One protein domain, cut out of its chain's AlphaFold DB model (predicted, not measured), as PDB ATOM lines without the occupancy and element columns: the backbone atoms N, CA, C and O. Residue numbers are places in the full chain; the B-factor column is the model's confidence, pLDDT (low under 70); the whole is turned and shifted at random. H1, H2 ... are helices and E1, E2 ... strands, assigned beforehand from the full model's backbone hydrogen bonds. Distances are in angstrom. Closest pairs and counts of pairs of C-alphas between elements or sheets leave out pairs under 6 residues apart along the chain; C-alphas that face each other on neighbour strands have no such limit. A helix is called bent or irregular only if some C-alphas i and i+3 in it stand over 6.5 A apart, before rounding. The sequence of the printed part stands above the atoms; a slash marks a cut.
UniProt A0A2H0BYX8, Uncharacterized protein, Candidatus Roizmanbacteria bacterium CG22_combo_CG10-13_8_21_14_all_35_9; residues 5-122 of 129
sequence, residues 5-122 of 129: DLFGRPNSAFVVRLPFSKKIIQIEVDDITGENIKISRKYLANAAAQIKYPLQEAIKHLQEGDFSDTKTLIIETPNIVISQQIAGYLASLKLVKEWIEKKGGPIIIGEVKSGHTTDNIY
ATOM      1  N   ASP A   5     171.521 190.287 198.253       52.50
ATOM      2  CA  ASP A   5     170.310 190.884 197.672       52.50
ATOM      3  C   ASP A   5     169.010 190.164 198.075       52.50
ATOM      4  O   ASP A   5     167.913 190.693 197.891       52.50
ATOM      5  N   LEU A   6     169.125 188.954 198.636       50.19
ATOM      6  CA  LEU A   6     167.998 188.154 199.126       50.19
ATOM      7  C   LEU A   6     167.850 188.232 200.652       50.19
ATOM      8  O   LEU A   6     166.803 187.873 201.192       50.19
ATOM      9  N   PHE A   7     168.879 188.698 201.361       39.62
ATOM     10  CA  PHE A   7     168.901 188.759 202.817       39.62
ATOM     11  C   PHE A   7     168.339 190.093 203.327       39.62
ATOM     12  O   PHE A   7     168.670 191.158 202.820       39.62
ATOM     13  N   GLY A   8     167.479 190.040 204.348       40.22
ATOM     14  CA  GLY A   8     166.777 191.221 204.877       40.22
ATOM     15  C   GLY A   8     165.427 191.509 204.211       40.22
ATOM     16  O   GLY A   8     164.692 192.367 204.687       40.22
ATOM     17  N   ARG A   9     165.063 190.752 203.165       52.25
ATOM     18  CA  ARG A   9     163.709 190.716 202.599       52.25
ATOM     19  C   ARG A   9     163.109 189.331 202.855       52.25
ATOM     20  O   ARG A   9     163.569 188.374 202.225       52.25
ATOM     21  N   PRO A  10     162.164 189.171 203.799       55.47
ATOM     22  CA  PRO A  10     161.480 187.893 203.969       55.47
ATOM     23  C   PRO A  10     160.879 187.444 202.628       55.47
ATOM     24  O   PRO A  10     160.398 188.263 201.852       55.47
ATOM     25  N   ASN A  11     160.946 186.141 202.352       62.56
ATOM     26  CA  ASN A  11     160.272 185.491 201.222       62.56
ATOM     27  C   ASN A  11     160.755 185.893 199.811       62.56
ATOM     28  O   ASN A  11     160.003 185.778 198.853       62.56
ATOM     29  N   SER A  12     162.012 186.306 199.628       71.94
ATOM     30  CA  SER A  12     162.574 186.593 198.292       71.94
ATOM     31  C   SER A  12     163.000 185.336 197.505       71.94
ATOM     32  O   SER A  12     162.983 185.327 196.267       71.94
ATOM     33  N   ALA A  13     163.323 184.242 198.207       75.69
ATOM     34  CA  ALA A  13     163.721 182.972 197.602       75.69
ATOM     35  C   ALA A  13     163.173 181.737 198.330       75.69
ATOM     36  O   ALA A  13     163.143 181.677 199.559       75.69
ATOM     37  N   PHE A  14     162.823 180.708 197.555       79.62
ATOM     38  CA  PHE A  14     162.596 179.355 198.049       79.62
ATOM     39  C   PHE A  14     163.921 178.619 198.123       79.62
ATOM     40  O   PHE A  14     164.649 178.573 197.138       79.62
ATOM     41  N   VAL A  15     164.235 178.019 199.270       79.12
ATOM     42  CA  VAL A  15     165.496 177.297 199.455       79.12
ATOM     43  C   VAL A  15     165.210 175.822 199.704       79.12
ATOM     44  O   VAL A  15     164.582 175.459 200.694       79.12
ATOM     45  N   VAL A  16     165.711 174.965 198.819       78.50
ATOM     46  CA  VAL A  16     165.707 173.512 198.984       78.50
ATOM     47  C   VAL A  16     167.027 173.105 199.617       78.50
ATOM     48  O   VAL A  16     168.082 173.144 198.982       78.50
ATOM     49  N   ARG A  17     166.945 172.689 200.882       74.44
ATOM     50  CA  ARG A  17     168.039 172.060 201.625       74.44
ATOM     51  C   ARG A  17     167.570 170.689 202.052       74.44
ATOM     52  O   ARG A  17     166.706 170.548 202.918       74.44
ATOM     53  N   LEU A  18     168.125 169.668 201.424       67.19
ATOM     54  CA  LEU A  18     167.831 168.299 201.798       67.19
ATOM     55  C   LEU A  18     168.989 167.736 202.626       67.19
ATOM     56  O   LEU A  18     170.147 167.868 202.220       67.19
ATOM     57  N   PRO A  19     168.702 167.118 203.787       64.06
ATOM     58  CA  PRO A  19     169.731 166.477 204.583       64.06
ATOM     59  C   PRO A  19     170.326 165.317 203.788       64.06
ATOM     60  O   PRO A  19     169.621 164.417 203.322       64.06
ATOM     61  N   PHE A  20     171.643 165.347 203.642       61.72
ATOM     62  CA  PHE A  20     172.369 164.323 202.921       61.72
ATOM     63  C   PHE A  20     172.567 163.098 203.815       61.72
ATOM     64  O   PHE A  20     173.206 163.184 204.860       61.72
ATOM     65  N   SER A  21     172.026 161.946 203.418       59.09
ATOM     66  CA  SER A  21     172.300 160.669 204.086       59.09
ATOM     67  C   SER A  21     172.874 159.682 203.081       59.09
ATOM     68  O   SER A  21     172.421 159.627 201.941       59.09
ATOM     69  N   LYS A  22     173.838 158.855 203.502       55.94
ATOM     70  CA  LYS A  22     174.475 157.847 202.632       55.94
ATOM     71  C   LYS A  22     173.472 156.888 201.964       55.94
ATOM     72  O   LYS A  22     173.773 156.339 200.918       55.94
ATOM     73  N   LYS A  23     172.262 156.728 202.520       56.34
ATOM     74  CA  LYS A  23     171.181 155.898 201.951       56.34
ATOM     75  C   LYS A  23     170.471 156.522 200.736       56.34
ATOM     76  O   LYS A  23     169.648 155.857 200.117       56.34
ATOM     77  N   ILE A  24     170.724 157.795 200.431       57.47
ATOM     78  CA  ILE A  24     170.041 158.554 199.366       57.47
ATOM     79  C   ILE A  24     170.714 158.377 197.997       57.47
ATOM     80  O   ILE A  24     170.064 158.586 196.967       57.47
ATOM     81  N   ILE A  25     171.989 157.985 198.001       57.50
ATOM     82  CA  ILE A  25     172.861 157.943 196.834       57.50
ATOM     83  C   ILE A  25     173.027 156.494 196.387       57.50
ATOM     84  O   ILE A  25     173.478 155.655 197.166       57.50
ATOM     85  N   GLN A  26     172.705 156.206 195.132       58.53
ATOM     86  CA  GLN A  26     173.296 155.072 194.433       58.53
ATOM     87  C   GLN A  26     174.488 155.637 193.665       58.53
ATOM     88  O   GLN A  26     174.308 156.347 192.683       58.53
ATOM     89  N   ILE A  27     175.700 155.432 194.176       51.75
ATOM     90  CA  ILE A  27     176.912 155.815 193.447       51.75
ATOM     91  C   ILE A  27     177.192 154.665 192.482       51.75
ATOM     92  O   ILE A  27     177.628 153.601 192.913       51.75
ATOM     93  N   GLU A  28     176.882 154.853 191.202       47.84
ATOM     94  CA  GLU A  28     177.418 154.005 190.139       47.84
ATOM     95  C   GLU A  28     178.740 154.670 189.738       47.84
ATOM     96  O   GLU A  28     178.759 155.776 189.211       47.84
ATOM     97  N   VAL A  29     179.879 154.089 190.108       45.22
ATOM     98  CA  VAL A  29     181.173 154.644 189.689       45.22
ATOM     99  C   VAL A  29     181.359 154.265 188.224       45.22
ATOM    100  O   VAL A  29     181.339 153.084 187.891       45.22
ATOM    101  N   ASP A  30     181.460 155.265 187.354       41.19
ATOM    102  CA  ASP A  30     181.754 155.078 185.935       41.19
ATOM    103  C   ASP A  30     183.264 155.274 185.746       41.19
ATOM    104  O   ASP A  30     183.789 156.361 186.021       41.19
ATOM    105  N   ASP A  31     183.958 154.212 185.326       40.66
ATOM    106  CA  ASP A  31     185.427 154.098 185.300       40.66
ATOM    107  C   ASP A  31     186.120 155.141 184.398       40.66
ATOM    108  O   ASP A  31     187.340 155.291 184.429       40.66
ATOM    109  N   ILE A  32     185.352 155.897 183.605       49.25
ATOM    110  CA  ILE A  32     185.854 156.888 182.643       49.25
ATOM    111  C   ILE A  32     185.815 158.324 183.208       49.25
ATOM    112  O   ILE A  32     186.633 159.157 182.817       49.25
ATOM    113  N   THR A  33     184.885 158.642 184.123       50.97
ATOM    114  CA  THR A  33     184.651 160.024 184.615       50.97
ATOM    115  C   THR A  33     184.751 160.189 186.132       50.97
ATOM    116  O   THR A  33     184.835 161.319 186.614       50.97
ATOM    117  N   GLY A  34     184.807 159.089 186.887       49.62
ATOM    118  CA  GLY A  34     185.198 159.093 188.294       49.62
ATOM    119  C   GLY A  34     184.075 159.218 189.323       49.62
ATOM    120  O   GLY A  34     184.376 159.007 190.488       49.62
ATOM    121  N   GLU A  35     182.812 159.491 188.963       52.78
ATOM    122  CA  GLU A  35     181.653 159.410 189.882       52.78
ATOM    123  C   GLU A  35     180.320 159.638 189.122       52.78
ATOM    124  O   GLU A  35     179.993 160.769 188.764       52.78
ATOM    125  N   ASN A  36     179.497 158.600 188.900       59.62
ATOM    126  CA  ASN A  36     178.120 158.752 188.401       59.62
ATOM    127  C   ASN A  36     177.156 158.682 189.600       59.62
ATOM    128  O   ASN A  36     176.623 157.644 190.002       59.62
ATOM    129  N   ILE A  37     176.996 159.822 190.270       66.44
ATOM    130  CA  ILE A  37     176.136 159.940 191.451       66.44
ATOM    131  C   ILE A  37     174.679 159.869 190.993       66.44
ATOM    132  O   ILE A  37     174.184 160.818 190.401       66.44
ATOM    133  N   LYS A  38     173.942 158.800 191.298       71.12
ATOM    134  CA  LYS A  38     172.514 158.691 190.971       71.12
ATOM    135  C   LYS A  38     171.661 158.937 192.208       71.12
ATOM    136  O   LYS A  38     171.733 158.219 193.210       71.12
ATOM    137  N   ILE A  39     170.823 159.967 192.146       75.31
ATOM    138  CA  ILE A  39     169.895 160.299 193.228       75.31
ATOM    139  C   ILE A  39     168.660 159.392 193.158       75.31
ATOM    140  O   ILE A  39     168.025 159.248 192.112       75.31
ATOM    141  N   SER A  40     168.257 158.822 194.297       81.00
ATOM    142  CA  SER A  40     167.015 158.044 194.369       81.00
ATOM    143  C   SER A  40     165.766 158.884 194.040       81.00
ATOM    144  O   SER A  40     165.621 160.029 194.478       81.00
ATOM    145  N   ARG A  41     164.780 158.283 193.352       80.25
ATOM    146  CA  ARG A  41     163.487 158.942 193.056       80.25
ATOM    147  C   ARG A  41     162.782 159.475 194.307       80.25
ATOM    148  O   ARG A  41     162.142 160.518 194.242       80.25
ATOM    149  N   LYS A  42     162.917 158.787 195.446       81.56
ATOM    150  CA  LYS A  42     162.345 159.224 196.729       81.56
ATOM    151  C   LYS A  42     162.903 160.580 197.164       81.56
ATOM    152  O   LYS A  42     162.162 161.415 197.668       81.56
ATOM    153  N   TYR A  43     164.193 160.814 196.954       81.50
ATOM    154  CA  TYR A  43     164.823 162.076 197.322       81.50
ATOM    155  C   TYR A  43     164.415 163.221 196.394       81.50
ATOM    156  O   TYR A  43     164.107 164.309 196.872       81.50
ATOM    157  N   LEU A  44     164.310 162.950 195.090       84.56
ATOM    158  CA  LEU A  44     163.753 163.898 194.121       84.56
ATOM    159  C   LEU A  44     162.302 164.274 194.471       84.56
ATOM    160  O   LEU A  44     161.954 165.453 194.500       84.56
ATOM    161  N   ALA A  45     161.474 163.289 194.829       85.12
ATOM    162  CA  ALA A  45     160.103 163.526 195.279       85.12
ATOM    163  C   ALA A  45     160.046 164.364 196.569       85.12
ATOM    164  O   ALA A  45     159.210 165.258 196.681       85.12
ATOM    165  N   ASN A  46     160.960 164.132 197.518       84.56
ATOM    166  CA  ASN A  46     161.070 164.953 198.727       84.56
ATOM    167  C   ASN A  46     161.460 166.405 198.403       84.56
ATOM    168  O   ASN A  46     160.894 167.321 198.996       84.56
ATOM    169  N   ALA A  47     162.375 166.624 197.449       85.06
ATOM    170  CA  ALA A  47     162.725 167.965 196.968       85.06
ATOM    171  C   ALA A  47     161.489 168.696 196.426       85.06
ATOM    172  O   ALA A  47     161.218 169.837 196.795       85.06
ATOM    173  N   ALA A  48     160.699 168.008 195.597       87.12
ATOM    174  CA  ALA A  48     159.465 168.554 195.045       87.12
ATOM    175  C   ALA A  48     158.419 168.842 196.130       87.12
ATOM    176  O   ALA A  48     157.725 169.853 196.062       87.12
ATOM    177  N   ALA A  49     158.313 167.982 197.148       86.31
ATOM    178  CA  ALA A  49     157.375 168.170 198.248       86.31
ATOM    179  C   ALA A  49     157.674 169.438 199.066       86.31
ATOM    180  O   ALA A  49     156.730 170.136 199.431       86.31
ATOM    181  N   GLN A  50     158.953 169.773 199.295       84.50
ATOM    182  CA  GLN A  50     159.342 170.988 200.027       84.50
ATOM    183  C   GLN A  50     158.858 172.272 199.348       84.50
ATOM    184  O   GLN A  50     158.491 173.224 200.029       84.50
ATOM    185  N   ILE A  51     158.837 172.295 198.012       85.38
ATOM    186  CA  ILE A  51     158.479 173.498 197.253       85.38
ATOM    187  C   ILE A  51     157.023 173.507 196.780       85.38
ATOM    188  O   ILE A  51     156.534 174.533 196.319       85.38
ATOM    189  N   LYS A  52     156.304 172.381 196.874       87.25
ATOM    190  CA  LYS A  52     154.973 172.232 196.271       87.25
ATOM    191  C   LYS A  52     153.972 173.268 196.784       87.25
ATOM    192  O   LYS A  52     153.384 173.982 195.981       87.25
ATOM    193  N   TYR A  53     153.775 173.326 198.100       85.19
ATOM    194  CA  TYR A  53     152.860 174.285 198.721       85.19
ATOM    195  C   TYR A  53     153.274 175.742 198.450       85.19
ATOM    196  O   TYR A  53     152.467 176.471 197.875       85.19
ATOM    197  N   PRO A  54     154.518 176.167 198.754       82.50
ATOM    198  CA  PRO A  54     154.907 177.557 198.537       82.50
ATOM    199  C   PRO A  54     154.810 178.002 197.070       82.50
ATOM    200  O   PRO A  54     154.381 179.120 196.804       82.50
ATOM    201  N   LEU A  55     155.132 177.134 196.099       85.75
ATOM    202  CA  LEU A  55     154.963 177.462 194.678       85.75
ATOM    203  C   LEU A  55     153.492 177.594 194.274       85.75
ATOM    204  O   LEU A  55     153.151 178.492 193.509       85.75
ATOM    205  N   GLN A  56     152.616 176.720 194.777       87.00
ATOM    206  CA  GLN A  56     151.181 176.811 194.503       87.00
ATOM    207  C   GLN A  56     150.592 178.118 195.031       87.00
ATOM    208  O   GLN A  56     149.854 178.784 194.308       87.00
ATOM    209  N   GLU A  57     150.949 178.507 196.251       84.94
ATOM    210  CA  GLU A  57     150.497 179.769 196.833       84.94
ATOM    211  C   GLU A  57     151.094 180.968 196.091       84.94
ATOM    212  O   GLU A  57     150.374 181.906 195.759       84.94
ATOM    213  N   ALA A  58     152.370 180.895 195.702       83.94
ATOM    214  CA  ALA A  58     153.003 181.930 194.897       83.94
ATOM    215  C   ALA A  58     152.344 182.108 193.515       83.94
ATOM    216  O   ALA A  58     152.303 183.236 193.032       83.94
ATOM    217  N   ILE A  59     151.846 181.037 192.886       85.75
ATOM    218  CA  ILE A  59     151.120 181.091 191.604       85.75
ATOM    219  C   ILE A  59     149.703 181.645 191.778       85.75
ATOM    220  O   ILE A  59     149.245 182.404 190.927       85.75
ATOM    221  N   LYS A  60     148.983 181.245 192.834       85.31
ATOM    222  CA  LYS A  60     147.612 181.721 193.087       85.31
ATOM    223  C   LYS A  60     147.591 183.200 193.458       85.31
ATOM    224  O   LYS A  60     146.708 183.931 193.022       85.31
ATOM    225  N   HIS A  61     148.573 183.624 194.245       80.75
ATOM    226  CA  HIS A  61     148.650 184.954 194.820       80.75
ATOM    227  C   HIS A  61     149.826 185.718 194.189       80.75
ATOM    228  O   HIS A  61     150.921 185.855 194.743       80.75
ATOM    229  N   LEU A  62     149.613 186.146 192.938       69.88
ATOM    230  CA  LEU A  62     150.657 186.777 192.120       69.88
ATOM    231  C   LEU A  62     151.035 188.178 192.612       69.88
ATOM    232  O   LEU A  62     152.203 188.536 192.515       69.88
ATOM    233  N   GLN A  63     150.073 188.951 193.124       69.69
ATOM    234  CA  GLN A  63     150.274 190.364 193.478       69.69
ATOM    235  C   GLN A  63     150.236 190.647 194.987       69.69
ATOM    236  O   GLN A  63     150.743 191.675 195.418       69.69
ATOM    237  N   GLU A  64     149.694 189.737 195.797       69.38
ATOM    238  CA  GLU A  64     149.500 189.920 197.242       69.38
ATOM    239  C   GLU A  64     149.810 188.606 197.975       69.38
ATOM    240  O   GLU A  64     149.795 187.559 197.345       69.38
ATOM    241  N   GLY A  65     150.121 188.625 199.273       67.12
ATOM    242  CA  GLY A  65     150.364 187.416 200.081       67.12
ATOM    243  C   GLY A  65     151.837 187.076 200.338       67.12
ATOM    244  O   GLY A  65     152.744 187.645 199.739       67.12
ATOM    245  N   ASP A  66     152.071 186.117 201.238       67.94
ATOM    246  CA  ASP A  66     153.385 185.873 201.859       67.94
ATOM    247  C   ASP A  66     154.500 185.498 200.873       67.94
ATOM    248  O   ASP A  66     155.675 185.674 201.177       67.94
ATOM    249  N   PHE A  67     154.157 185.020 199.674       72.69
ATOM    250  CA  PHE A  67     155.120 184.597 198.655       72.69
ATOM    251  C   PHE A  67     155.126 185.484 197.406       72.69
ATOM    252  O   PHE A  67     155.704 185.088 196.392       72.69
ATOM    253  N   SER A  68     154.447 186.639 197.411       70.44
ATOM    254  CA  SER A  68     154.344 187.578 196.272       70.44
ATOM    255  C   SER A  68     155.715 187.987 195.710       70.44
ATOM    256  O   SER A  68     155.901 188.026 194.495       70.44
ATOM    257  N   ASP A  69     156.705 188.164 196.583       76.88
ATOM    258  CA  ASP A  69     158.064 188.570 196.218       76.88
ATOM    259  C   ASP A  69     159.024 187.398 195.965       76.88
ATOM    260  O   ASP A  69     160.181 187.611 195.589       76.88
ATOM    261  N   THR A  70     158.564 186.149 196.115       79.56
ATOM    262  CA  THR A  70     159.426 184.981 195.926       79.56
ATOM    263  C   THR A  70     159.609 184.662 194.453       79.56
ATOM    264  O   THR A  70     158.721 184.101 193.803       79.56
ATOM    265  N   LYS A  71     160.794 184.988 193.935       84.25
ATOM    266  CA  LYS A  71     161.142 184.800 192.519       84.25
ATOM    267  C   LYS A  71     162.306 183.844 192.325       84.25
ATOM    268  O   LYS A  71     162.478 183.324 191.239       84.25
ATOM    269  N   THR A  72     163.104 183.555 193.339       84.38
ATOM    270  CA  THR A  72     164.287 182.704 193.155       84.38
ATOM    271  C   THR A  72     164.077 181.337 193.786       84.38
ATOM    272  O   THR A  72     163.542 181.237 194.888       84.38
ATOM    273  N   LEU A  73     164.513 180.275 193.106       85.44
ATOM    274  CA  LEU A  73     164.598 178.935 193.684       85.44
ATOM    275  C   LEU A  73     166.071 178.586 193.875       85.44
ATOM    276  O   LEU A  73     166.821 178.522 192.911       85.44
ATOM    277  N   ILE A  74     166.489 178.358 195.111       85.38
ATOM    278  CA  ILE A  74     167.863 178.032 195.485       85.38
ATOM    279  C   ILE A  74     167.917 176.564 195.887       85.38
ATOM    280  O   ILE A  74     167.134 176.113 196.719       85.38
ATOM    281  N   ILE A  75     168.859 175.817 195.326       84.25
ATOM    282  CA  ILE A  75     169.081 174.407 195.634       84.25
ATOM    283  C   ILE A  75     170.507 174.260 196.136       84.25
ATOM    284  O   ILE A  75     171.474 174.426 195.395       84.25
ATOM    285  N   GLU A  76     170.629 173.929 197.412       78.94
ATOM    286  CA  GLU A  76     171.906 173.830 198.101       78.94
ATOM    287  C   GLU A  76     172.091 172.413 198.628       78.94
ATOM    288  O   GLU A  76     171.344 171.946 199.492       78.94
ATOM    289  N   THR A  77     173.120 171.731 198.134       76.44
ATOM    290  CA  THR A  77     173.516 170.414 198.637       76.44
ATOM    291  C   THR A  77     175.033 170.334 198.781       76.44
ATOM    292  O   THR A  77     175.735 171.155 198.197       76.44
ATOM    293  N   PRO A  78     175.584 169.378 199.548       73.94
ATOM    294  CA  PRO A  78     177.034 169.265 199.722       73.94
ATOM    295  C   PRO A  78     177.830 168.891 198.467       73.94
ATOM    296  O   PRO A  78     179.051 168.845 198.538       73.94
ATOM    297  N   ASN A  79     177.163 168.595 197.349       77.06
ATOM    298  CA  ASN A  79     177.795 168.223 196.089       77.06
ATOM    299  C   ASN A  79     177.061 168.912 194.927       77.06
ATOM    300  O   ASN A  79     175.846 168.781 194.779       77.06
ATOM    301  N   ILE A  80     177.791 169.633 194.075       79.25
ATOM    302  CA  ILE A  80     177.174 170.436 193.009       79.25
ATOM    303  C   ILE A  80     176.414 169.595 191.971       79.25
ATOM    304  O   ILE A  80     175.362 170.022 191.493       79.25
ATOM    305  N   VAL A  81     176.887 168.381 191.674       80.12
ATOM    306  CA  VAL A  81     176.249 167.448 190.728       80.12
ATOM    307  C   VAL A  81     174.865 167.052 191.237       80.12
ATOM    308  O   VAL A  81     173.907 166.943 190.472       80.12
ATOM    309  N   ILE A  82     174.726 166.908 192.554       78.81
ATOM    310  CA  ILE A  82     173.456 166.574 193.197       78.81
ATOM    311  C   ILE A  82     172.493 167.757 193.115       78.81
ATOM    312  O   ILE A  82     171.337 167.580 192.721       78.81
ATOM    313  N   SER A  83     172.968 168.968 193.418       81.44
ATOM    314  CA  SER A  83     172.175 170.191 193.244       81.44
ATOM    315  C   SER A  83     171.699 170.342 191.794       81.44
ATOM    316  O   SER A  83     170.535 170.667 191.563       81.44
ATOM    317  N   GLN A  84     172.555 170.022 190.816       83.94
ATOM    318  CA  GLN A  84     172.219 170.058 189.392       83.94
ATOM    319  C   GLN A  84     171.147 169.027 189.010       83.94
ATOM    320  O   GLN A  84     170.206 169.363 188.294       83.94
ATOM    321  N   GLN A  85     171.230 167.790 189.505       85.12
ATOM    322  CA  GLN A  85     170.209 166.769 189.239       85.12
ATOM    323  C   GLN A  85     168.852 167.115 189.858       85.12
ATOM    324  O   GLN A  85     167.817 166.930 189.215       85.12
ATOM    325  N   ILE A  86     168.844 167.655 191.081       85.75
ATOM    326  CA  ILE A  86     167.614 168.155 191.709       85.75
ATOM    327  C   ILE A  86     167.044 169.300 190.872       85.75
ATOM    328  O   ILE A  86     165.854 169.282 190.569       85.75
ATOM    329  N   ALA A  87     167.875 170.255 190.449       88.44
ATOM    330  CA  ALA A  87     167.443 171.366 189.606       88.44
ATOM    331  C   ALA A  87     166.832 170.883 188.288       88.44
ATOM    332  O   ALA A  87     165.744 171.327 187.929       88.44
ATOM    333  N   GLY A  88     167.478 169.932 187.608       87.25
ATOM    334  CA  GLY A  88     166.967 169.335 186.375       87.25
ATOM    335  C   GLY A  88     165.616 168.647 186.575       87.25
ATOM    336  O   GLY A  88     164.678 168.879 185.811       87.25
ATOM    337  N   TYR A  89     165.481 167.853 187.641       89.19
ATOM    338  CA  TYR A  89     164.214 167.212 187.979       89.19
ATOM    339  C   TYR A  89     163.118 168.240 188.280       89.19
ATOM    340  O   TYR A  89     162.041 168.165 187.691       89.19
ATOM    341  N   LEU A  90     163.388 169.221 189.143       89.44
ATOM    342  CA  LEU A  90     162.417 170.252 189.506       89.44
ATOM    343  C   LEU A  90     162.004 171.083 188.287       89.44
ATOM    344  O   LEU A  90     160.812 171.279 188.081       89.44
ATOM    345  N   ALA A  91     162.947 171.475 187.427       88.81
ATOM    346  CA  ALA A  91     162.668 172.206 186.189       88.81
ATOM    347  C   ALA A  91     161.786 171.418 185.200       88.81
ATOM    348  O   ALA A  91     161.099 172.012 184.371       88.81
ATOM    349  N   SER A  92     161.762 170.082 185.282       88.75
ATOM    350  CA  SER A  92     160.856 169.257 184.472       88.75
ATOM    351  C   SER A  92     159.404 169.257 184.974       88.75
ATOM    352  O   SER A  92     158.495 168.939 184.204       88.75
ATOM    353  N   LEU A  93     159.157 169.636 186.234       89.69
ATOM    354  CA  LEU A  93     157.823 169.603 186.831       89.69
ATOM    355  C   LEU A  93     156.949 170.730 186.278       89.69
ATOM    356  O   LEU A  93     157.334 171.898 186.306       89.69
ATOM    357  N   LYS A  94     155.717 170.392 185.872       91.19
ATOM    358  CA  LYS A  94     154.733 171.366 185.363       91.19
ATOM    359  C   LYS A  94     154.544 172.555 186.311       91.19
ATOM    360  O   LYS A  94     154.524 173.688 185.857       91.19
ATOM    361  N   LEU A  95     154.464 172.291 187.616       89.69
ATOM    362  CA  LEU A  95     154.288 173.325 188.639       89.69
ATOM    363  C   LEU A  95     155.440 174.342 188.659       89.69
ATOM    364  O   LEU A  95     155.207 175.534 188.813       89.69
ATOM    365  N   VAL A  96     156.681 173.872 188.510       88.31
ATOM    366  CA  VAL A  96     157.868 174.739 188.533       88.31
ATOM    367  C   VAL A  96     157.938 175.562 187.253       88.31
ATOM    368  O   VAL A  96     158.197 176.759 187.329       88.31
ATOM    369  N   LYS A  97     157.645 174.955 186.097       89.62
ATOM    370  CA  LYS A  97     157.550 175.673 184.817       89.62
ATOM    371  C   LYS A  97     156.501 176.781 184.871       89.62
ATOM    372  O   LYS A  97     156.814 177.923 184.566       89.62
ATOM    373  N   GLU A  98     155.301 176.459 185.350       89.88
ATOM    374  CA  GLU A  98     154.209 177.426 185.500       89.88
ATOM    375  C   GLU A  98     154.578 178.571 186.453       89.88
ATOM    376  O   GLU A  98     154.266 179.731 186.185       89.88
ATOM    377  N   TRP A  99     155.269 178.270 187.557       88.19
ATOM    378  CA  TRP A  99     155.761 179.310 188.455       88.19
ATOM    379  C   TRP A  99     156.808 180.202 187.780       88.19
ATOM    380  O   TRP A  99     156.683 181.420 187.883       88.19
ATOM    381  N   ILE A 100     157.794 179.635 187.068       87.44
ATOM    382  CA  ILE A 100     158.812 180.402 186.323       87.44
ATOM    383  C   ILE A 100     158.147 181.326 185.297       87.44
ATOM    384  O   ILE A 100     158.480 182.501 185.241       87.44
ATOM    385  N   GLU A 101     157.178 180.823 184.534       87.69
ATOM    386  CA  GLU A 101     156.465 181.604 183.515       87.69
ATOM    387  C   GLU A 101     155.658 182.763 184.111       87.69
ATOM    388  O   GLU A 101     155.632 183.855 183.548       87.69
ATOM    389  N   LYS A 102     154.985 182.538 185.245       83.12
ATOM    390  CA  LYS A 102     154.080 183.533 185.838       83.12
ATOM    391  C   LYS A 102     154.773 184.540 186.749       83.12
ATOM    392  O   LYS A 102     154.245 185.632 186.951       83.12
ATOM    393  N   LYS A 103     155.880 184.152 187.382       77.50
ATOM    394  CA  LYS A 103     156.423 184.875 188.542       77.50
ATOM    395  C   LYS A 103     157.923 184.719 188.737       77.50
ATOM    396  O   LYS A 103     158.583 185.656 189.182       77.50
ATOM    397  N   GLY A 104     158.416 183.508 188.512       67.12
ATOM    398  CA  GLY A 104     159.744 183.085 188.906       67.12
ATOM    399  C   GLY A 104     160.860 183.745 188.102       67.12
ATOM    400  O   GLY A 104     160.687 184.318 187.034       67.12
ATOM    401  N   GLY A 105     162.041 183.648 188.677       73.69
ATOM    402  CA  GLY A 105     163.344 184.008 188.158       73.69
ATOM    403  C   GLY A 105     164.243 182.765 188.164       73.69
ATOM    404  O   GLY A 105     163.753 181.643 188.008       73.69
ATOM    405  N   PRO A 106     165.567 182.916 188.306       80.00
ATOM    406  CA  PRO A 106     166.491 181.809 188.088       80.00
ATOM    407  C   PRO A 106     166.371 180.705 189.152       80.00
ATOM    408  O   PRO A 106     166.088 180.968 190.326       80.00
ATOM    409  N   ILE A 107     166.672 179.469 188.735       83.81
ATOM    410  CA  ILE A 107     167.029 178.382 189.649       83.81
ATOM    411  C   ILE A 107     168.536 178.481 189.907       83.81
ATOM    412  O   ILE A 107     169.344 178.286 189.003       83.81
ATOM    413  N   ILE A 108     168.930 178.788 191.137       83.31
ATOM    414  CA  ILE A 108     170.329 178.876 191.553       83.31
ATOM    415  C   ILE A 108     170.712 177.556 192.215       83.31
ATOM    416  O   ILE A 108     170.009 177.082 193.106       83.31
ATOM    417  N   ILE A 109     171.832 176.967 191.801       79.75
ATOM    418  CA  ILE A 109     172.390 175.782 192.451       79.75
ATOM    419  C   ILE A 109     173.672 176.156 193.190       79.75
ATOM    420  O   ILE A 109     174.465 176.968 192.723       79.75
ATOM    421  N   GLY A 110     173.875 175.562 194.356       75.81
ATOM    422  CA  GLY A 110     175.058 175.797 195.173       75.81
ATOM    423  C   GLY A 110     175.582 174.507 195.779       75.81
ATOM    424  O   GLY A 110     174.825 173.561 196.035       75.81
ATOM    425  N   GLU A 111     176.891 174.489 196.015       73.75
ATOM    426  CA  GLU A 111     177.564 173.445 196.776       73.75
ATOM    427  C   GLU A 111     177.859 173.932 198.200       73.75
ATOM    428  O   GLU A 111     178.548 174.932 198.405       73.75
ATOM    429  N   VAL A 112     177.358 173.218 199.207       68.75
ATOM    430  CA  VAL A 112     177.602 173.530 200.619       68.75
ATOM    431  C   VAL A 112     178.707 172.627 201.155       68.75
ATOM    432  O   VAL A 112     178.429 171.558 201.697       68.75
ATOM    433  N   LYS A 113     179.964 173.066 201.055       59.44
ATOM    434  CA  LYS A 113     181.055 172.453 201.823       59.44
ATOM    435  C   LYS A 113     181.077 173.075 203.212       59.44
ATOM    436  O   LYS A 113     180.779 174.257 203.386       59.44
ATOM    437  N   SER A 114     181.414 172.281 204.222       48.16
ATOM    438  CA  SER A 114     181.708 172.788 205.563       48.16
ATOM    439  C   SER A 114     182.720 173.938 205.458       48.16
ATOM    440  O   SER A 114     183.868 173.711 205.091       48.16
ATOM    441  N   GLY A 115     182.274 175.170 205.717       42.31
ATOM    442  CA  GLY A 115     183.115 176.372 205.740       42.31
ATOM    443  C   GLY A 115     183.194 177.209 204.454       42.31
ATOM    444  O   GLY A 115     183.492 178.391 204.570       42.31
ATOM    445  N   HIS A 116     182.878 176.684 203.259       41.34
ATOM    446  CA  HIS A 116     182.986 177.436 201.993       41.34
ATOM    447  C   HIS A 116     181.924 177.016 200.955       41.34
ATOM    448  O   HIS A 116     181.545 175.849 200.871       41.34
ATOM    449  N   THR A 117     181.430 177.971 200.159       41.44
ATOM    450  CA  THR A 117     180.428 177.754 199.096       41.44
ATOM    451  C   THR A 117     181.013 178.174 197.757       41.44
ATOM    452  O   THR A 117     181.568 179.264 197.655       41.44
ATOM    453  N   THR A 118     180.894 177.303 196.756       47.81
ATOM    454  CA  THR A 118     181.202 177.607 195.355       47.81
ATOM    455  C   THR A 118     179.878 177.895 194.646       47.81
ATOM    456  O   THR A 118     179.011 177.017 194.597       47.81
ATOM    457  N   ASP A 119     179.701 179.117 194.142       43.09
ATOM    458  CA  ASP A 119     178.465 179.551 193.482       43.09
ATOM    459  C   ASP A 119     178.506 179.214 191.985       43.09
ATOM    460  O   ASP A 119     179.423 179.633 191.281       43.09
ATOM    461  N   ASN A 120     177.501 178.488 191.480       46.75
ATOM    462  CA  ASN A 120     177.295 178.262 190.046       46.75
ATOM    463  C   ASN A 120     175.859 178.655 189.669       46.75
ATOM    464  O   ASN A 120     174.888 178.005 190.052       46.75
ATOM    465  N   ILE A 121     175.704 179.728 188.893       44.97
ATOM    466  CA  ILE A 121     174.388 180.192 188.437       44.97
ATOM    467  C   ILE A 121     173.930 179.308 187.269       44.97
ATOM    468  O   ILE A 121     174.462 179.404 186.164       44.97
ATOM    469  N   TYR A 122     172.919 178.463 187.494       42.03
ATOM    470  CA  TYR A 122     172.282 177.701 186.419       42.03
ATOM    471  C   TYR A 122     171.147 178.516 185.800       42.03
ATOM    472  O   TYR A 122     169.976 178.401 186.156       42.03
TER     473      TYR A 122
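What this domain is: This is residues 5 to 122 of the 129 residues of an uncharacterized protein of Candidatus Roizmanbacteria bacterium CG22_combo_CG10-13_8_21_14_all_35_9 (UniProt A0A2H0BYX8). A strongly twisted sheet of four strands has H2 packed over one face, along its strands, and H1a, the first arm of a bent helix, packed on it near E1. The small hairpin E2 and E3 lies at one end of the long axis, H1b and H3 at the other. The printed part has 118 residues with three named helices and six named strands, in the order E1 E2 E3 H1 E4 H2 H3 E5 E6. The sheet's order is E1 E4 E5 E6, mixed; the class is mixed, helices and strands. The whole is compact, with a radius of gyration of the C-alphas of 15.1 A, and spans 51 by 31 by 22 A.

Where its parts are: E1, residues 13 to 17, begins at C-alpha 13 (163.721, 182.972, 197.602). E2 is residues 25 to 28 and E3 36 to 39. H1, residues 41 to 60, was assigned as one helix by its hydrogen bonds but is bent, with C-alphas 50 and 53 7.4 A apart; its arms are H1a, 41 to 50, and H1b, 53 to 60. E4 is 72 to 77, 16.3 A long; H2 80 to 92, 18.5 A; H3 94 to 102; E5 107 to 113, 19.5 A. E6, 116 to 122, 18.9 A, ends at C-alpha 122 (172.282, 177.701, 186.419).

How they stand to each other: E1 and E4 are parallel, N 14 to O 72 2.8 A; E4 and E5 are parallel, N 108 to O 73 2.8 A. The hairpin E5 and E6 is antiparallel, N 113 to O 116 3.2 A, as is the hairpin E2 and E3, N 26 to O 38 2.9 A. E4, H2 H3 and E5 form a strand-helix-strand unit, parallel neighbour strands joined through helices, with a right-handed crossover. H1a and H2 on one face of the sheet make two layers, helices over a sheet. H2 lies over E4 and E5 at a height of 8.5 A. H2 touches H1a with residues 86 to 90 alone, C-alphas of Leu 44 and Ile 86 closest at 6.2 A. H1b touches H3, C-alphas of Ile 59 and Trp 99 closest at 5.9 A, the same way at a steep tilt of 45 degrees. In H1a, H1b, H2 and H3 every O i to N i+4 pair is within hydrogen-bond range.

The domain as a whole: The C-alphas farthest apart, of Asp 31 and Glu 64, are 52.1 A apart. The printed part has no cut; the link H1 to E4 is long, with 11 residues. The mean pLDDT of the printed part is 72.0, and residues 5 to 11, 18 to 37, 62 to 66, 104 and 112 to 122 are under 70.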